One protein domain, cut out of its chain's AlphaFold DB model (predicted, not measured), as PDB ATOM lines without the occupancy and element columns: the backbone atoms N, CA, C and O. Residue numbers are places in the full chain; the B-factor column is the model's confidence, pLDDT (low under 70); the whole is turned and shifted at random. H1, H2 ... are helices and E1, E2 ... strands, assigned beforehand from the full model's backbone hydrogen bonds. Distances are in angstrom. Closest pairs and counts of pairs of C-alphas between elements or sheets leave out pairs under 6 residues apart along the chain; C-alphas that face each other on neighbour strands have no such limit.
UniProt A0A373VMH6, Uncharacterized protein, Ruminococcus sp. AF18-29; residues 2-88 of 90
ATOM      1  N   GLU A   2     185.400 126.430 204.815       83.44
ATOM      2  CA  GLU A   2     184.466 126.327 203.674       83.44
ATOM      3  C   GLU A   2     184.042 124.893 203.312       83.44
ATOM      4  O   GLU A   2     182.872 124.670 203.018       83.44
ATOM      5  N   LEU A   3     184.930 123.894 203.420       86.81
ATOM      6  CA  LEU A   3     184.562 122.501 203.115       86.81
ATOM      7  C   LEU A   3     183.463 121.960 204.044       86.81
ATOM      8  O   LEU A   3     182.478 121.412 203.562       86.81
ATOM      9  N   ARG A   4     183.599 122.147 205.368       88.75
ATOM     10  CA  ARG A   4     182.593 121.718 206.361       88.75
ATOM     11  C   ARG A   4     181.202 122.228 205.987       88.75
ATOM     12  O   ARG A   4     180.260 121.457 205.925       88.75
ATOM     13  N   LYS A   5     181.117 123.511 205.637       85.62
ATOM     14  CA  LYS A   5     179.899 124.196 205.194       85.62
ATOM     15  C   LYS A   5     179.293 123.611 203.917       85.62
ATOM     16  O   LYS A   5     178.069 123.552 203.785       85.62
ATOM     17  N   VAL A   6     180.133 123.206 202.961       88.94
ATOM     18  CA  VAL A   6     179.671 122.481 201.773       88.94
ATOM     19  C   VAL A   6     179.092 121.138 202.195       88.94
ATOM     20  O   VAL A   6     177.943 120.878 201.868       88.94
ATOM     21  N   LEU A   7     179.835 120.334 202.960       90.12
ATOM     22  CA  LEU A   7     179.432 118.983 203.360       90.12
ATOM     23  C   LEU A   7     178.167 118.960 204.230       90.12
ATOM     24  O   LEU A   7     177.321 118.096 204.024       90.12
ATOM     25  N   SER A   8     177.965 119.932 205.124       90.31
ATOM     26  CA  SER A   8     176.763 120.017 205.971       90.31
ATOM     27  C   SER A   8     175.455 120.201 205.185       90.31
ATOM     28  O   SER A   8     174.379 119.983 205.731       90.31
ATOM     29  N   GLN A   9     175.512 120.581 203.902       88.19
ATOM     30  CA  GLN A   9     174.326 120.600 203.031       88.19
ATOM     31  C   GLN A   9     173.895 119.188 202.602       88.19
ATOM     32  O   GLN A   9     172.753 119.000 202.202       88.19
ATOM     33  N   TYR A  10     174.808 118.216 202.650       89.50
ATOM     34  CA  TYR A  10     174.642 116.868 202.101       89.50
ATOM     35  C   TYR A  10     174.588 115.803 203.202       89.50
ATOM     36  O   TYR A  10     173.978 114.758 202.999       89.50
ATOM     37  N   PHE A  11     175.212 116.066 204.354       89.25
ATOM     38  CA  PHE A  11     175.431 115.086 205.416       89.25
ATOM     39  C   PHE A  11     175.029 115.627 206.789       89.25
ATOM     40  O   PHE A  11     175.050 116.837 207.036       89.25
ATOM     41  N   SER A  12     174.704 114.718 207.704       88.69
ATOM     42  CA  SER A  12     174.549 115.029 209.125       88.69
ATOM     43  C   SER A  12     175.881 115.457 209.749       88.69
ATOM     44  O   SER A  12     176.958 115.121 209.262       88.69
ATOM     45  N   GLU A  13     175.830 116.152 210.885       87.12
ATOM     46  CA  GLU A  13     177.038 116.662 211.543       87.12
ATOM     47  C   GLU A  13     178.059 115.556 211.878       87.12
ATOM     48  O   GLU A  13     179.261 115.734 211.694       87.12
ATOM     49  N   GLN A  14     177.590 114.379 212.304       87.12
ATOM     50  CA  GLN A  14     178.469 113.247 212.612       87.12
ATOM     51  C   GLN A  14     179.186 112.704 211.367       87.12
ATOM     52  O   GLN A  14     180.357 112.334 211.437       87.12
ATOM     53  N   GLU A  15     178.497 112.654 210.228       87.94
ATOM     54  CA  GLU A  15     179.074 112.232 208.947       87.94
ATOM     55  C   GLU A  15     180.077 113.264 208.430       87.94
ATOM     56  O   GLU A  15     181.153 112.887 207.970       87.94
ATOM     57  N   VAL A  16     179.780 114.558 208.583       90.06
ATOM     58  CA  VAL A  16     180.706 115.641 208.229       90.06
ATOM     59  C   VAL A  16     182.004 115.532 209.027       90.06
ATOM     60  O   VAL A  16     183.078 115.608 208.437       90.06
ATOM     61  N   VAL A  17     181.936 115.308 210.343       88.00
ATOM     62  CA  VAL A  17     183.138 115.140 211.182       88.00
ATOM     63  C   VAL A  17     183.976 113.943 210.722       88.00
ATOM     64  O   VAL A  17     185.192 114.072 210.584       88.00
ATOM     65  N   LYS A  18     183.342 112.799 210.431       84.94
ATOM     66  CA  LYS A  18     184.040 111.603 209.928       84.94
ATOM     67  C   LYS A  18     184.687 111.844 208.564       84.94
ATOM     68  O   LYS A  18     185.838 111.473 208.372       84.94
ATOM     69  N   LEU A  19     183.973 112.484 207.638       85.94
ATOM     70  CA  LEU A  19     184.493 112.804 206.309       85.94
ATOM     71  C   LEU A  19     185.673 113.772 206.391       85.94
ATOM     72  O   LEU A  19     186.700 113.529 205.771       85.94
ATOM     73  N   LEU A  20     185.571 114.833 207.193       87.75
ATOM     74  CA  LEU A  20     186.657 115.803 207.363       87.75
ATOM     75  C   LEU A  20     187.927 115.184 207.957       87.75
ATOM     76  O   LEU A  20     189.013 115.655 207.644       87.75
ATOM     77  N   ALA A  21     187.806 114.142 208.784       84.12
ATOM     78  CA  ALA A  21     188.960 113.422 209.320       84.12
ATOM     79  C   ALA A  21     189.688 112.566 208.267       84.12
ATOM     80  O   ALA A  21     190.846 112.214 208.469       84.12
ATOM     81  N   LEU A  22     189.013 112.220 207.166       80.06
ATOM     82  CA  LEU A  22     189.543 111.369 206.096       80.06
ATOM     83  C   LEU A  22     189.939 112.165 204.843       80.06
ATOM     84  O   LEU A  22     190.721 111.678 204.033       80.06
ATOM     85  N   LEU A  23     189.379 113.362 204.657       81.75
ATOM     86  CA  LEU A  23     189.557 114.178 203.457       81.75
ATOM     87  C   LEU A  23     190.889 114.933 203.474       81.75
ATOM     88  O   LEU A  23     190.964 116.085 203.904       81.75
ATOM     89  N   ASP A  24     191.917 114.288 202.932       77.81
ATOM     90  CA  ASP A  24     193.116 114.956 202.426       77.81
ATOM     91  C   ASP A  24     192.882 115.445 200.979       77.81
ATOM     92  O   ASP A  24     192.060 114.884 200.249       77.81
ATOM     93  N   LYS A  25     193.585 116.497 200.546       76.62
ATOM     94  CA  LYS A  25     193.479 117.038 199.180       76.62
ATOM     95  C   LYS A  25     193.976 116.062 198.115       76.62
ATOM     96  O   LYS A  25     193.471 116.107 196.992       76.62
ATOM     97  N   ASP A  26     194.905 115.178 198.476       80.56
ATOM     98  CA  ASP A  26     195.469 114.176 197.565       80.56
ATOM     99  C   ASP A  26     194.593 112.915 197.437       80.56
ATOM    100  O   ASP A  26     194.756 112.127 196.500       80.56
ATOM    101  N   ILE A  27     193.619 112.729 198.336       86.12
ATOM    102  CA  ILE A  27     192.688 111.597 198.295       86.12
ATOM    103  C   ILE A  27     191.541 111.911 197.335       86.12
ATOM    104  O   ILE A  27     190.868 112.938 197.436       86.12
ATOM    105  N   CYS A  28     191.279 110.991 196.405       88.38
ATOM    106  CA  CYS A  28     190.184 111.152 195.460       88.38
ATOM    107  C   CYS A  28     188.828 110.894 196.130       88.38
ATOM    108  O   CYS A  28     188.601 109.837 196.723       88.38
ATOM    109  N   VAL A  29     187.900 111.840 195.991       90.88
ATOM    110  CA  VAL A  29     186.499 111.687 196.386       90.88
ATOM    111  C   VAL A  29     185.678 111.240 195.187       90.88
ATOM    112  O   VAL A  29     185.501 111.982 194.221       90.88
ATOM    113  N   ILE A  30     185.133 110.035 195.263       92.38
ATOM    114  CA  ILE A  30     184.254 109.476 194.243       92.38
ATOM    115  C   ILE A  30     182.814 109.721 194.680       92.38
ATOM    116  O   ILE A  30     182.350 109.150 195.667       92.38
ATOM    117  N   VAL A  31     182.094 110.550 193.934       91.94
ATOM    118  CA  VAL A  31     180.681 110.835 194.178       91.94
ATOM    119  C   VAL A  31     179.823 109.906 193.322       91.94
ATOM    120  O   VAL A  31     179.954 109.852 192.099       91.94
ATOM    121  N   GLU A  32     178.918 109.171 193.953       94.50
ATOM    122  CA  GLU A  32     178.001 108.254 193.274       94.50
ATOM    123  C   GLU A  32     176.571 108.379 193.804       94.50
ATOM    124  O   GLU A  32     176.277 109.189 194.679       94.50
ATOM    125  N   GLY A  33     175.657 107.582 193.257       90.31
ATOM    126  CA  GLY A  33     174.288 107.460 193.747       90.31
ATOM    127  C   GLY A  33     173.274 107.295 192.622       90.31
ATOM    128  O   GLY A  33     173.627 107.314 191.442       90.31
ATOM    129  N   LYS A  34     171.998 107.147 192.995       90.12
ATOM    130  CA  LYS A  34     170.882 106.955 192.048       90.12
ATOM    131  C   LYS A  34     170.879 107.989 190.916       90.12
ATOM    132  O   LYS A  34     171.201 109.163 191.119       90.12
ATOM    133  N   GLN A  35     170.465 107.562 189.723       85.50
ATOM    134  CA  GLN A  35     170.263 108.462 188.588       85.50
ATOM    135  C   GLN A  35     169.146 109.468 188.909       85.50
ATOM    136  O   GLN A  35     168.112 109.098 189.461       85.50
ATOM    137  N   GLY A  36     169.376 110.747 188.597       83.94
ATOM    138  CA  GLY A  36     168.476 111.849 188.951       83.94
ATOM    139  C   GLY A  36     169.132 112.939 189.817       83.94
ATOM    140  O   GLY A  36     170.327 112.850 190.141       83.94
ATOM    141  N   PRO A  37     168.372 113.994 190.169       84.62
ATOM    142  CA  PRO A  37     168.882 115.207 190.809       84.62
ATOM    143  C   PRO A  37     169.128 115.018 192.317       84.62
ATOM    144  O   PRO A  37     168.431 115.579 193.156       84.62
ATOM    145  N   THR A  38     170.157 114.246 192.672       91.19
ATOM    146  CA  THR A  38     170.572 114.025 194.075       91.19
ATOM    147  C   THR A  38     171.686 114.964 194.548       91.19
ATOM    148  O   THR A  38     172.089 114.927 195.702       91.19
ATOM    149  N   GLY A  39     172.198 115.829 193.665       90.44
ATOM    150  CA  GLY A  39     173.270 116.777 193.992       90.44
ATOM    151  C   GLY A  39     174.693 116.267 193.742       90.44
ATOM    152  O   GLY A  39     175.631 116.982 194.076       90.44
ATOM    153  N   LYS A  40     174.869 115.095 193.107       94.12
ATOM    154  CA  LYS A  40     176.185 114.511 192.756       94.12
ATOM    155  C   LYS A  40     177.103 115.498 192.035       94.12
ATOM    156  O   LYS A  40     178.154 115.850 192.563       94.12
ATOM    157  N   SER A  41     176.663 116.012 190.887       92.75
ATOM    158  CA  SER A  41     177.446 116.955 190.079       92.75
ATOM    159  C   SER A  41     177.726 118.260 190.823       92.75
ATOM    160  O   SER A  41     178.812 118.824 190.711       92.75
ATOM    161  N   THR A  42     176.780 118.724 191.646       93.00
ATOM    162  CA  THR A  42     176.953 119.930 192.467       93.00
ATOM    163  C   THR A  42     178.008 119.729 193.552       93.00
ATOM    164  O   THR A  42     178.867 120.595 193.720       93.00
ATOM    165  N   LEU A  43     177.970 118.607 194.278       92.50
ATOM    166  CA  LEU A  43     178.971 118.281 195.292       92.50
ATOM    167  C   LEU A  43     180.348 118.122 194.651       92.50
ATOM    168  O   LEU A  43     181.302 118.750 195.101       92.50
ATOM    169  N   CYS A  44     180.428 117.345 193.568       93.44
ATOM    170  CA  CYS A  44     181.660 117.121 192.818       93.44
ATOM    171  C   CYS A  44     182.288 118.452 192.370       93.44
ATOM    172  O   CYS A  44     183.458 118.709 192.651       93.44
ATOM    173  N   ARG A  45     181.495 119.356 191.777       93.69
ATOM    174  CA  ARG A  45     181.967 120.686 191.362       93.69
ATOM    175  C   ARG A  45     182.487 121.516 192.536       93.69
ATOM    176  O   ARG A  45     183.585 122.052 192.446       93.69
ATOM    177  N   LYS A  46     181.745 121.591 193.646       92.06
ATOM    178  CA  LYS A  46     182.166 122.363 194.830       92.06
ATOM    179  C   LYS A  46     183.453 121.818 195.458       92.06
ATOM    180  O   LYS A  46     184.291 122.592 195.901       92.06
ATOM    181  N   LEU A  47     183.625 120.496 195.500       91.12
ATOM    182  CA  LEU A  47     184.863 119.879 195.986       91.12
ATOM    183  C   LEU A  47     186.055 120.239 195.085       91.12
ATOM    184  O   LEU A  47     187.097 120.636 195.606       91.12
ATOM    185  N   LYS A  48     185.875 120.187 193.756       91.81
ATOM    186  CA  LYS A  48     186.879 120.631 192.772       91.81
ATOM    187  C   LYS A  48     187.229 122.119 192.949       91.81
ATOM    188  O   LYS A  48     188.406 122.461 192.990       91.81
ATOM    189  N   GLU A  49     186.232 122.994 193.123       92.12
ATOM    190  CA  GLU A  49     186.419 124.439 193.380       92.12
ATOM    191  C   GLU A  49     187.247 124.713 194.652       92.12
ATOM    192  O   GLU A  49     188.022 125.664 194.696       92.12
ATOM    193  N   LEU A  50     187.132 123.854 195.672       89.56
ATOM    194  CA  LEU A  50     187.910 123.927 196.916       89.56
ATOM    195  C   LEU A  50     189.308 123.278 196.819       89.56
ATOM    196  O   LEU A  50     190.053 123.265 197.805       89.56
ATOM    197  N   GLY A  51     189.672 122.742 195.649       89.94
ATOM    198  CA  GLY A  51     190.976 122.141 195.371       89.94
ATOM    199  C   GLY A  51     191.117 120.673 195.777       89.94
ATOM    200  O   GLY A  51     192.245 120.208 195.911       89.94
ATOM    201  N   TYR A  52     190.013 119.951 195.997       90.19
ATOM    202  CA  TYR A  52     190.041 118.501 196.218       90.19
ATOM    203  C   TYR A  52     189.958 117.750 194.889       90.19
ATOM    204  O   TYR A  52     189.226 118.153 193.978       90.19
ATOM    205  N   LYS A  53     190.634 116.601 194.801       90.56
ATOM    206  CA  LYS A  53     190.418 115.652 193.706       90.56
ATOM    207  C   LYS A  53     189.053 114.988 193.896       90.56
ATOM    208  O   LYS A  53     188.897 114.132 194.756       90.56
ATOM    209  N   ALA A  54     188.058 115.359 193.098       92.75
ATOM    210  CA  ALA A  54     186.742 114.725 193.119       92.75
ATOM    211  C   ALA A  54     186.311 114.321 191.710       92.75
ATOM    212  O   ALA A  54     186.647 115.014 190.754       92.75
ATOM    213  N   VAL A  55     185.569 113.226 191.581       93.19
ATOM    214  CA  VAL A  55     184.984 112.759 190.316       93.19
ATOM    215  C   VAL A  55     183.623 112.136 190.580       93.19
ATOM    216  O   VAL A  55     183.370 111.602 191.661       93.19
ATOM    217  N   GLU A  56     182.727 112.186 189.605       93.31
ATOM    218  CA  GLU A  56     181.579 111.293 189.602       93.31
ATOM    219  C   GLU A  56     182.017 109.885 189.192       93.31
ATOM    220  O   GLU A  56     182.902 109.714 188.359       93.31
ATOM    221  N   ARG A  57     181.382 108.852 189.750       91.31
ATOM    222  CA  ARG A  57     181.770 107.455 189.487       91.31
ATOM    223  C   ARG A  57     181.811 107.088 187.999       91.31
ATOM    224  O   ARG A  57     182.635 106.272 187.609       91.31
ATOM    225  N   TRP A  58     180.936 107.665 187.179       88.31
ATOM    226  CA  TRP A  58     180.906 107.394 185.739       88.31
ATOM    227  C   TRP A  58     182.082 108.027 184.974       88.31
ATOM    228  O   TRP A  58     182.341 107.609 183.851       88.31
ATOM    229  N   GLU A  59     182.791 108.999 185.563       88.88
ATOM    230  CA  GLU A  59     183.982 109.639 184.976       88.88
ATOM    231  C   GLU A  59     185.247 108.772 185.128       88.88
ATOM    232  O   GLU A  59     186.290 109.098 184.569       88.88
ATOM    233  N   ILE A  60     185.183 107.689 185.908       86.31
ATOM    234  CA  ILE A  60     186.328 106.812 186.158       86.31
ATOM    235  C   ILE A  60     186.466 105.843 184.983       86.31
ATOM    236  O   ILE A  60     185.705 104.880 184.859       86.31
ATOM    237  N   GLU A  61     187.456 106.081 184.126       73.88
ATOM    238  CA  GLU A  61     187.928 105.065 183.186       73.88
ATOM    239  C   GLU A  61     188.606 103.923 183.967       73.88
ATOM    240  O   GLU A  61     189.158 104.141 185.046       73.88
ATOM    241  N   LYS A  62     188.481 102.682 183.474       66.88
ATOM    242  CA  LYS A  62     188.865 101.455 184.202       66.88
ATOM    243  C   LYS A  62     190.249 101.547 184.869       66.88
ATOM    244  O   LYS A  62     191.197 102.043 184.275       66.88
ATOM    245  N   GLU A  63     190.294 100.982 186.077       59.72
ATOM    246  CA  GLU A  63     191.362 100.972 187.088       59.72
ATOM    247  C   GLU A  63     192.800 101.167 186.576       59.72
ATOM    248  O   GLU A  63     193.334 100.365 185.809       59.72
ATOM    249  N   GLU A  64     193.463 102.209 187.089       57.75
ATOM    250  CA  GLU A  64     194.921 102.314 187.049       57.75
ATOM    251  C   GLU A  64     195.546 101.243 187.962       57.75
ATOM    252  O   GLU A  64     195.131 101.077 189.107       57.75
ATOM    253  N   ASN A  65     196.600 100.565 187.494       56.34
ATOM    254  CA  ASN A  65     197.343  99.516 188.221       56.34
ATOM    255  C   ASN A  65     198.206 100.037 189.399       56.34
ATOM    256  O   ASN A  65     199.204  99.418 189.773       56.34
ATOM    257  N   ASN A  66     197.847 101.179 189.981       69.81
ATOM    258  CA  ASN A  66     198.574 101.814 191.074       69.81
ATOM    259  C   ASN A  66     197.823 101.639 192.400       69.81
ATOM    260  O   ASN A  66     196.594 101.673 192.446       69.81
ATOM    261  N   ASN A  67     198.564 101.528 193.507       73.81
ATOM    262  CA  ASN A  67     197.970 101.578 194.843       73.81
ATOM    263  C   ASN A  67     197.349 102.963 195.059       73.81
ATOM    264  O   ASN A  67     198.065 103.960 195.153       73.81
ATOM    265  N   THR A  68     196.023 103.026 195.147       75.69
ATOM    266  CA  THR A  68     195.282 104.267 195.390       75.69
ATOM    267  C   THR A  68     194.302 104.088 196.544       75.69
ATOM    268  O   THR A  68     193.794 102.995 196.793       75.69
ATOM    269  N   VAL A  69     194.041 105.175 197.271       80.00
ATOM    270  CA  VAL A  69     192.987 105.251 198.289       80.00
ATOM    271  C   VAL A  69     191.995 106.310 197.836       80.00
ATOM    272  O   VAL A  69     192.387 107.408 197.439       80.00
ATOM    273  N   SER A  70     190.710 105.972 197.892       85.81
ATOM    274  CA  SER A  70     189.614 106.868 197.529       85.81
ATOM    275  C   SER A  70     188.515 106.815 198.583       85.81
ATOM    276  O   SER A  70     188.285 105.775 199.201       85.81
ATOM    277  N   ILE A  71     187.801 107.924 198.756       87.75
ATOM    278  CA  ILE A  71     186.597 107.998 199.591       87.75
ATOM    279  C   ILE A  71     185.387 107.969 198.667       87.75
ATOM    280  O   ILE A  71     185.270 108.808 197.777       87.75
ATOM    281  N   VAL A  72     184.475 107.023 198.885       89.00
ATOM    282  CA  VAL A  72     183.224 106.938 198.124       89.00
ATOM    283  C   VAL A  72     182.100 107.595 198.913       89.00
ATOM    284  O   VAL A  72     181.872 107.275 200.079       89.00
ATOM    285  N   VAL A  73     181.396 108.510 198.258       88.12
ATOM    286  CA  VAL A  73     180.278 109.267 198.814       88.12
ATOM    287  C   VAL A  73     179.040 109.017 197.961       88.12
ATOM    288  O   VAL A  73     178.969 109.463 196.815       88.12
ATOM    289  N   SER A  74     178.044 108.333 198.524       90.69
ATOM    290  CA  SER A  74     176.824 107.959 197.802       90.69
ATOM    291  C   SER A  74     175.656 108.893 198.151       90.69
ATOM    292  O   SER A  74     175.140 108.878 199.265       90.69
ATOM    293  N   LEU A  75     175.198 109.690 197.182       89.88
ATOM    294  CA  LEU A  75     174.029 110.569 197.284       89.88
ATOM    295  C   LEU A  75     172.820 109.931 196.594       89.88
ATOM    296  O   LEU A  75     172.606 110.090 195.387       89.88
ATOM    297  N   ASN A  76     172.026 109.200 197.374       88.19
ATOM    298  CA  ASN A  76     170.892 108.412 196.877       88.19
ATOM    299  C   ASN A  76     169.534 109.115 196.974       88.19
ATOM    300  O   ASN A  76     168.550 108.603 196.440       88.19
ATOM    301  N   GLU A  77     169.486 110.277 197.615       86.38
ATOM    302  CA  GLU A  77     168.264 111.039 197.848       86.38
ATOM    303  C   GLU A  77     168.454 112.502 197.450       86.38
ATOM    304  O   GLU A  77     169.577 113.005 197.365       86.38
ATOM    305  N   MET A  78     167.346 113.180 197.147       84.38
ATOM    306  CA  MET A  78     167.383 114.599 196.820       84.38
ATOM    307  C   MET A  78     167.676 115.413 198.074       84.38
ATOM    308  O   MET A  78     167.015 115.274 199.100       84.38
ATOM    309  N   ILE A  79     168.622 116.334 197.952       81.06
ATOM    310  CA  ILE A  79     168.933 117.271 199.022       81.06
ATOM    311  C   ILE A  79     167.888 118.373 199.020       81.06
ATOM    312  O   ILE A  79     167.849 119.226 198.134       81.06
ATOM    313  N   THR A  80     167.030 118.333 200.028       71.50
ATOM    314  CA  THR A  80     165.950 119.303 200.237       71.50
ATOM    315  C   THR A  80     166.358 120.418 201.198       71.50
ATOM    316  O   THR A  80     165.802 121.515 201.148       71.50
ATOM    317  N   LYS A  81     167.364 120.176 202.046       65.69
ATOM    318  CA  LYS A  81     167.833 121.123 203.059       65.69
ATOM    319  C   LYS A  81     168.914 122.037 202.475       65.69
ATOM    320  O   LYS A  81     170.066 121.647 202.322       65.69
ATOM    321  N   ARG A  82     168.548 123.276 202.138       59.81
ATOM    322  CA  ARG A  82     169.524 124.334 201.832       59.81
ATOM    323  C   ARG A  82     169.921 125.025 203.131       59.81
ATOM    324  O   ARG A  82     169.093 125.716 203.709       59.81
ATOM    325  N   ILE A  83     171.177 124.873 203.549       60.88
ATOM    326  CA  ILE A  83     171.772 125.795 204.526       60.88
ATOM    327  C   ILE A  83     171.894 127.151 203.826       60.88
ATOM    328  O   ILE A  83     172.494 127.255 202.751       60.88
ATOM    329  N   THR A  84     171.254 128.166 204.386       56.34
ATOM    330  CA  THR A  84     171.229 129.528 203.841       56.34
ATOM    331  C   THR A  84     172.539 130.260 204.128       56.34
ATOM    332  O   THR A  84     173.243 129.947 205.084       56.34
ATOM    333  N   SER A  85     172.883 131.269 203.319       53.66
ATOM    334  CA  SER A  85     174.091 132.089 203.518       53.66
ATOM    335  C   SER A  85     174.177 132.700 204.920       53.66
ATOM    336  O   SER A  85     175.266 132.817 205.462       53.66
ATOM    337  N   SER A  86     173.048 133.023 205.549       57.50
ATOM    338  CA  SER A  86     172.986 133.498 206.937       57.50
ATOM    339  C   SER A  86     173.455 132.459 207.961       57.50
ATOM    340  O   SER A  86     174.128 132.815 208.918       57.50
ATOM    341  N   GLU A  87     173.174 131.176 207.738       54.38
ATOM    342  CA  GLU A  87     173.639 130.068 208.590       54.38
ATOM    343  C   GLU A  87     175.091 129.671 208.276       54.38
ATOM    344  O   GLU A  87     175.723 128.935 209.026       54.38
ATOM    345  N   LEU A  88     175.634 130.164 207.158       45.81
ATOM    346  CA  LEU A  88     177.032 129.990 206.786       45.81
ATOM    347  C   LEU A  88     177.949 131.005 207.490       45.81
ATOM    348  O   LEU A  88     179.152 130.769 207.494       45.81
TER     349      LEU A  88
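What this domain is: This is residues 2 to 88 of the 90 residues of an uncharacterized protein of Ruminococcus sp. AF18-29 (UniProt A0A373VMH6). Picture a small sheet of three parallel strands with one helix, H3, packed along one face, chiefly over the edge strand E2; the other two helices of some length, H1 and H2, lie off the sheet. At one end of the long axis the free loop of residues 61 to 67 sticks out, and at the other end lies the last short helix, H4, at the end of the stretch that follows E3. The printed part has 87 residues with four named helices and three named strands, in the order H1 H2 E1 H3 E2 E3 H4, and the sheet order is E2 E1 E3. The class is mixed, helices and strands, with 43 residues, under half, in named elements. The whole is compact, with a radius of gyration of the C-alphas of 13.2 A, yet elongated in outline, spanning 45 by 28 by 22 A.

How they stand to each other: Start at the inner strand E1, residues 28 to 32. On one side of it find the edge strand E3, residues 70 to 74, parallel at 22 degrees, with N 30 and O 71 at 2.8 A and N 71 and O 28 at 2.9 A, within hydrogen-bond range. On the other side is the edge strand E2, residues 54 to 56, parallel at 26 degrees, with N 31 and O 55 at 2.8 A. Now look for H3, residues 40 to 49: it is on the sheet at a height of 8.0 A, and the two make two layers, helix on one face of a sheet. H3 lies over E2, and only just not over E1, on which 2 of its C-alphas fall. It runs along the strands, at 21 degrees to E2 on the local plane. The closest C-alphas of H3 and E2 are those of Cys 44 and Ala 54, 5.6 A apart. E1, H3 and E2 form a strand-helix-strand unit, two parallel neighbour strands with a helix between, and its crossover is right-handed. Farther out, H1, residues 2 to 7, only just touches H3, with 3 pairs of C-alphas within 8 A, the closest those of Val 6 and Lys 46 at 7.4 A; they run opposite ways at a shallow tilt of 13 degrees. H1 also only just touches H2, residues 13 to 22, again with 3 pairs, the closest Leu 7 and Val 16 at 6.0 A between C-alphas, at a steep tilt of 61 degrees. H2 is only just not on the sheet, with 4 pairs of C-alphas within 10 A, and is apart from H3. H4, residues 85 to 88, is close to H1 but not clearly touching, with the C-alphas of Lys 5 and Leu 88 6.7 A apart. In H1, H2 and H3 every O i to N i+4 pair is within hydrogen-bond range; H4 is too short for such a pair.

Where its parts are: Find C-alpha 28 at (190.184, 111.152, 195.460); from there E1 runs 12.7 A to Glu 32. E3 runs 12.8 A from Ser 70 to Ser 74, and E2 goes from Ala 54 to Glu 56. H3 begins at C-alpha 40, (176.185, 114.511, 192.756), and covers 14.3 A to Glu 49. H2 covers 14.6 A from Glu 13 to Leu 22, and H1 8.9 A from Glu 2 to Leu 7. H4 runs from Ser 85 to C-alpha 88 at (177.032, 129.990, 206.786).

The domain as a whole: The C-alphas farthest apart are those of Asn 65 and Ser 86, 45.8 A. The printed part has no cut. The long link is E2 to E3, residues 57 to 69. Look at the B-factor column: the mean pLDDT of the printed part is 83.2, and residues 62 to 66 and 81 to 88 of this model are under 70.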